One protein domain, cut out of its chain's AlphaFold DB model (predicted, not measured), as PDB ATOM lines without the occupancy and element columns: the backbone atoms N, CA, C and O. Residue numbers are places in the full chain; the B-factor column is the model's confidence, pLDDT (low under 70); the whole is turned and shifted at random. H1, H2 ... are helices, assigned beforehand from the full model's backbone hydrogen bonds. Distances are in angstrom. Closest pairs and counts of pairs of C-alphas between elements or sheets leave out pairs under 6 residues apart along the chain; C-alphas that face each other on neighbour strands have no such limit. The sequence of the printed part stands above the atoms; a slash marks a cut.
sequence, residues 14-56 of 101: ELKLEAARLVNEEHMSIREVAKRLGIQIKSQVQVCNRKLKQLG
ATOM      1  N   GLU A  14     -39.439   4.058 -21.882       83.25
ATOM      2  CA  GLU A  14     -40.627   4.445 -22.650       83.25
ATOM      3  C   GLU A  14     -40.422   5.753 -23.414       83.25
ATOM      4  O   GLU A  14     -40.639   5.807 -24.619       83.25
ATOM      5  N   LEU A  15     -39.903   6.792 -22.752       87.00
ATOM      6  CA  LEU A  15     -39.682   8.086 -23.398       87.00
ATOM      7  C   LEU A  15     -38.604   8.006 -24.490       87.00
ATOM      8  O   LEU A  15     -38.702   8.675 -25.516       87.00
ATOM      9  N   LYS A  16     -37.577   7.172 -24.290       84.44
ATOM     10  CA  LYS A  16     -36.530   6.911 -25.292       84.44
ATOM     11  C   LYS A  16     -37.073   6.175 -26.517       84.44
ATOM     12  O   LYS A  16     -36.674   6.506 -27.635       84.44
ATOM     13  N   LEU A  17     -37.956   5.200 -26.300       84.94
ATOM     14  CA  LEU A  17     -38.620   4.448 -27.361       84.94
ATOM     15  C   LEU A  17     -39.596   5.341 -28.129       84.94
ATOM     16  O   LEU A  17     -39.495   5.408 -29.348       84.94
ATOM     17  N   GLU A  18     -40.430   6.122 -27.441       87.62
ATOM     18  CA  GLU A  18     -41.364   7.046 -28.096       87.62
ATOM     19  C   GLU A  18     -40.621   8.125 -28.897       87.62
ATOM     20  O   GLU A  18     -40.977   8.426 -30.034       87.62
ATOM     21  N   ALA A  19     -39.508   8.658 -28.378       88.44
ATOM     22  CA  ALA A  19     -38.667   9.585 -29.137       88.44
ATOM     23  C   ALA A  19     -38.091   8.952 -30.413       88.44
ATOM     24  O   ALA A  19     -37.925   9.633 -31.423       88.44
ATOM     25  N   ALA A  20     -37.758   7.661 -30.377       85.75
ATOM     26  CA  ALA A  20     -37.272   6.944 -31.546       85.75
ATOM     27  C   ALA A  20     -38.394   6.660 -32.547       85.75
ATOM     28  O   ALA A  20     -38.176   6.867 -33.740       85.75
ATOM     29  N   ARG A  21     -39.577   6.279 -32.051       85.69
ATOM     30  CA  ARG A  21     -40.816   6.084 -32.810       85.69
ATOM     31  C   ARG A  21     -41.153   7.327 -33.625       85.69
ATOM     32  O   ARG A  21     -41.174   7.285 -34.849       85.69
ATOM     33  N   LEU A  22     -41.252   8.484 -32.970       87.31
ATOM     34  CA  LEU A  22     -41.594   9.748 -33.629       87.31
ATOM     35  C   LEU A  22     -40.563  10.189 -34.687       87.31
ATOM     36  O   LEU A  22     -40.909  10.860 -35.655       87.31
ATOM     37  N   VAL A  23     -39.284   9.837 -34.522       85.94
ATOM     38  CA  VAL A  23     -38.240  10.178 -35.509       85.94
ATOM     39  C   VAL A  23     -38.193   9.177 -36.666       85.94
ATOM     40  O   VAL A  23     -37.968   9.580 -37.807       85.94
ATOM     41  N   ASN A  24     -38.338   7.883 -36.382       81.50
ATOM     42  CA  ASN A  24     -38.149   6.823 -37.371       81.50
ATOM     43  C   ASN A  24     -39.437   6.480 -38.127       81.50
ATOM     44  O   ASN A  24     -39.343   6.232 -39.320       81.50
ATOM     45  N   GLU A  25     -40.592   6.495 -37.459       80.44
ATOM     46  CA  GLU A  25     -41.902   6.118 -38.018       80.44
ATOM     47  C   GLU A  25     -42.680   7.351 -38.483       80.44
ATOM     48  O   GLU A  25     -43.054   7.459 -39.642       80.44
ATOM     49  N   GLU A  26     -42.845   8.349 -37.613       81.25
ATOM     50  CA  GLU A  26     -43.597   9.572 -37.952       81.25
ATOM     51  C   GLU A  26     -42.753  10.587 -38.745       81.25
ATOM     52  O   GLU A  26     -43.233  11.643 -39.169       81.25
ATOM     53  N   HIS A  27     -41.456  10.298 -38.916       80.75
ATOM     54  CA  HIS A  27     -40.474  11.152 -39.591       80.75
ATOM     55  C   HIS A  27     -40.479  12.610 -39.109       80.75
ATOM     56  O   HIS A  27     -40.184  13.542 -39.867       80.75
ATOM     57  N   MET A  28     -40.812  12.823 -37.838       85.25
ATOM     58  CA  MET A  28     -40.829  14.149 -37.247       85.25
ATOM     59  C   MET A  28     -39.404  14.687 -37.125       85.25
ATOM     60  O   MET A  28     -38.436  13.961 -36.870       85.25
ATOM     61  N   SER A  29     -39.259  16.008 -37.249       88.00
ATOM     62  CA  SER A  29     -37.963  16.635 -37.012       88.00
ATOM     63  C   SER A  29     -37.545  16.450 -35.549       88.00
ATOM     64  O   SER A  29     -38.360  16.518 -34.631       88.00
ATOM     65  N   ILE A  30     -36.243  16.309 -35.300       86.31
ATOM     66  CA  ILE A  30     -35.689  16.226 -33.936       86.31
ATOM     67  C   ILE A  30     -36.126  17.413 -33.055       86.31
ATOM     68  O   ILE A  30     -36.243  17.261 -31.841       86.31
ATOM     69  N   ARG A  31     -36.369  18.594 -33.647       87.12
ATOM     70  CA  ARG A  31     -36.890  19.763 -32.918       87.12
ATOM     71  C   ARG A  31     -38.337  19.552 -32.478       87.12
ATOM     72  O   ARG A  31     -38.657  19.845 -31.332       87.12
ATOM     73  N   GLU A  32     -39.167  19.031 -33.374       88.44
ATOM     74  CA  GLU A  32     -40.581  18.732 -33.132       88.44
ATOM     75  C   GLU A  32     -40.727  17.699 -32.010       88.44
ATOM     76  O   GLU A  32     -41.434  17.924 -31.030       88.44
ATOM     77  N   VAL A  33     -39.958  16.610 -32.097       89.56
ATOM     78  CA  VAL A  33     -39.943  15.535 -31.095       89.56
ATOM     79  C   VAL A  33     -39.468  16.049 -29.740       89.56
ATOM     80  O   VAL A  33     -40.083  15.759 -28.715       89.56
ATOM     81  N   ALA A  34     -38.407  16.863 -29.719       90.00
ATOM     82  CA  ALA A  34     -37.910  17.449 -28.481       90.00
ATOM     83  C   ALA A  34     -38.949  18.367 -27.815       90.00
ATOM     84  O   ALA A  34     -39.122  18.309 -26.599       90.00
ATOM     85  N   LYS A  35     -39.673  19.168 -28.608       91.06
ATOM     86  CA  LYS A  35     -40.759  20.029 -28.124       91.06
ATOM     87  C   LYS A  35     -41.926  19.203 -27.574       91.06
ATOM     88  O   LYS A  35     -42.376  19.473 -26.467       91.06
ATOM     89  N   ARG A  36     -42.375  18.183 -28.314       89.62
ATOM     90  CA  ARG A  36     -43.526  17.334 -27.957       89.62
ATOM     91  C   ARG A  36     -43.291  16.507 -26.693       89.62
ATOM     92  O   ARG A  36     -44.198  16.373 -25.885       89.62
ATOM     93  N   LEU A  37     -42.076  15.991 -26.508       88.50
ATOM     94  CA  LEU A  37     -41.707  15.163 -25.352       88.50
ATOM     95  C   LEU A  37     -41.120  15.966 -24.175       88.50
ATOM     96  O   LEU A  37     -40.624  15.376 -23.217       88.50
ATOM     97  N   GLY A  38     -41.105  17.304 -24.242       86.69
ATOM     98  CA  GLY A  38     -40.536  18.150 -23.181       86.69
ATOM     99  C   GLY A  38     -39.022  17.967 -22.972       86.69
ATOM    100  O   GLY A  38     -38.479  18.250 -21.897       86.69
ATOM    101  N   ILE A  39     -38.309  17.484 -23.991       85.31
ATOM    102  CA  ILE A  39     -36.866  17.245 -23.943       85.31
ATOM    103  C   ILE A  39     -36.150  18.574 -24.194       85.31
ATOM    104  O   ILE A  39     -35.989  19.016 -25.328       85.31
ATOM    105  N   GLN A  40     -35.654  19.192 -23.123       76.19
ATOM    106  CA  GLN A  40     -34.930  20.470 -23.187       76.19
ATOM    107  C   GLN A  40     -33.695  20.424 -24.103       76.19
ATOM    108  O   GLN A  40     -33.376  21.391 -24.789       76.19
ATOM    109  N   ILE A  41     -32.995  19.286 -24.137       80.44
ATOM    110  CA  ILE A  41     -31.763  19.114 -24.911       80.44
ATOM    111  C   ILE A  41     -32.059  18.264 -26.148       80.44
ATOM    112  O   ILE A  41     -31.976  17.038 -26.112       80.44
ATOM    113  N   LYS A  42     -32.342  18.917 -27.280       78.81
ATOM    114  CA  LYS A  42     -32.664  18.252 -28.560       78.81
ATOM    115  C   LYS A  42     -31.619  17.232 -29.038       78.81
ATOM    116  O   LYS A  42     -31.958  16.276 -29.728       78.81
ATOM    117  N   SER A  43     -30.345  17.401 -28.671       81.00
ATOM    118  CA  SER A  43     -29.287  16.447 -29.036       81.00
ATOM    119  C   SER A  43     -29.459  15.083 -28.359       81.00
ATOM    120  O   SER A  43     -28.977  14.090 -28.897       81.00
ATOM    121  N   GLN A  44     -30.199  14.999 -27.247       81.25
ATOM    122  CA  GLN A  44     -30.491  13.732 -26.567       81.25
ATOM    123  C   GLN A  44     -31.375  12.813 -27.415       81.25
ATOM    124  O   GLN A  44     -31.129  11.611 -27.462       81.25
ATOM    125  N   VAL A  45     -32.327  13.377 -28.168       82.38
ATOM    126  CA  VAL A  45     -33.149  12.622 -29.133       82.38
ATOM    127  C   VAL A  45     -32.259  11.987 -30.204       82.38
ATOM    128  O   VAL A  45     -32.405  10.812 -30.533       82.38
ATOM    129  N   GLN A  46     -31.263  12.733 -30.695       83.19
ATOM    130  CA  GLN A  46     -30.310  12.218 -31.681       83.19
ATOM    131  C   GLN A  46     -29.404  11.126 -31.106       83.19
ATOM    132  O   GLN A  46     -29.142  10.132 -31.777       83.19
ATOM    133  N   VAL A  47     -28.900  11.314 -29.882       83.88
ATOM    134  CA  VAL A  47     -28.060  10.319 -29.197       83.88
ATOM    135  C   VAL A  47     -28.843   9.025 -28.986       83.88
ATOM    136  O   VAL A  47     -28.317   7.957 -29.283       83.88
ATOM    137  N   CYS A  48     -30.099   9.123 -28.546       80.69
ATOM    138  CA  CYS A  48     -30.982   7.977 -28.351       80.69
ATOM    139  C   CYS A  48     -31.218   7.217 -29.660       80.69
ATOM    140  O   CYS A  48     -30.956   6.019 -29.735       80.69
ATOM    141  N   ASN A  49     -31.603   7.928 -30.723       80.31
ATOM    142  CA  ASN A  49     -31.826   7.325 -32.035       80.31
ATOM    143  C   ASN A  49     -30.558   6.636 -32.581       80.31
ATOM    144  O   ASN A  49     -30.617   5.501 -33.049       80.31
ATOM    145  N   ARG A  50     -29.381   7.267 -32.441       82.06
ATOM    146  CA  ARG A  50     -28.095   6.648 -32.813       82.06
ATOM    147  C   ARG A  50     -27.789   5.396 -31.996       82.06
ATOM    148  O   ARG A  50     -27.304   4.424 -32.561       82.06
ATOM    149  N   LYS A  51     -28.061   5.414 -30.688       82.81
ATOM    150  CA  LYS A  51     -27.830   4.266 -29.802       82.81
ATOM    151  C   LYS A  51     -28.702   3.076 -30.208       82.81
ATOM    152  O   LYS A  51     -28.193   1.968 -30.277       82.81
ATOM    153  N   LEU A  52     -29.971   3.312 -30.539       78.06
ATOM    154  CA  LEU A  52     -30.883   2.267 -31.015       78.06
ATOM    155  C   LEU A  52     -30.415   1.668 -32.348       78.06
ATOM    156  O   LEU A  52     -30.356   0.450 -32.481       78.06
ATOM    157  N   LYS A  53     -29.946   2.507 -33.281       76.44
ATOM    158  CA  LYS A  53     -29.317   2.035 -34.527       76.44
ATOM    159  C   LYS A  53     -28.051   1.210 -34.283       76.44
ATOM    160  O   LYS A  53     -27.868   0.186 -34.928       76.44
ATOM    161  N   GLN A  54     -27.191   1.626 -33.348       79.25
ATOM    162  CA  GLN A  54     -25.984   0.870 -32.971       79.25
ATOM    163  C   GLN A  54     -26.307  -0.503 -32.375       79.25
ATOM    164  O   GLN A  54     -25.526  -1.430 -32.543       79.25
ATOM    165  N   LEU A  55     -27.442  -0.632 -31.688       79.81
ATOM    166  CA  LEU A  55     -27.913  -1.897 -31.124       79.81
ATOM    167  C   LEU A  55     -28.606  -2.794 -32.163       79.81
ATOM    168  O   LEU A  55     -29.157  -3.824 -31.793       79.81
ATOM    169  N   GLY A  56     -28.618  -2.410 -33.446       69.81
ATOM    170  CA  GLY A  56     -29.296  -3.165 -34.500       69.81
ATOM    171  C   GLY A  56     -30.821  -3.123 -34.400       69.81
ATOM    172  O   GLY A  56     -31.498  -3.873 -35.097       69.81
TER     173      GLY A  56
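What this domain is: This is residues 14 to 56 of the 101 residues of an uncharacterized protein of Paenibacillus sp. cl141a (UniProt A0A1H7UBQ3). Three helices are packed crosswise: the longest, H3, runs along the longest axis, H1 crosses it near its middle at about a right angle, and short H2 packs on H1 and the first residues of H3. The printed part has 43 residues, with named helices in the order H1, H2, H3 and no named strand: all helix. It is compact, with a radius of gyration of the C-alphas of 9.2 A and spans of 27 by 19 by 17 A.

How they stand to each other: H3, residues 42 to 54, touches H1, residues 14 to 24, about perpendicular at 84 degrees; their closest C-alphas, Asn 49 and Ala 20, are 5.5 A apart. With residues 42 to 46 alone, H3 touches H2, residues 30 to 36, at a steep tilt of 66 degrees, opposite ways; the closest C-alphas, Lys 42 and Ala 34, are 5.3 A apart. H1 and H2 touch at a steep tilt of 47 degrees, opposite ways, closest at C-alphas 19 and 33, 6.4 A. Every O i to N i+4 pair is within hydrogen-bond range in H1 and H2, and 8 of 9 in H3.

Where its parts are: H3 measures 19.1 A, ending at C-alpha 54 (-25.984, 0.870, -32.971); H1 measures 15.1 A from C-alpha 14 (-40.627, 4.445, -22.650); H2 measures 9.9 A.

The domain as a whole: The farthest C-alphas, Gln 40 and Gly 56, are 26.8 A apart. The printed part has no cut, both links are tight, and residue 56 has pLDDT under 70.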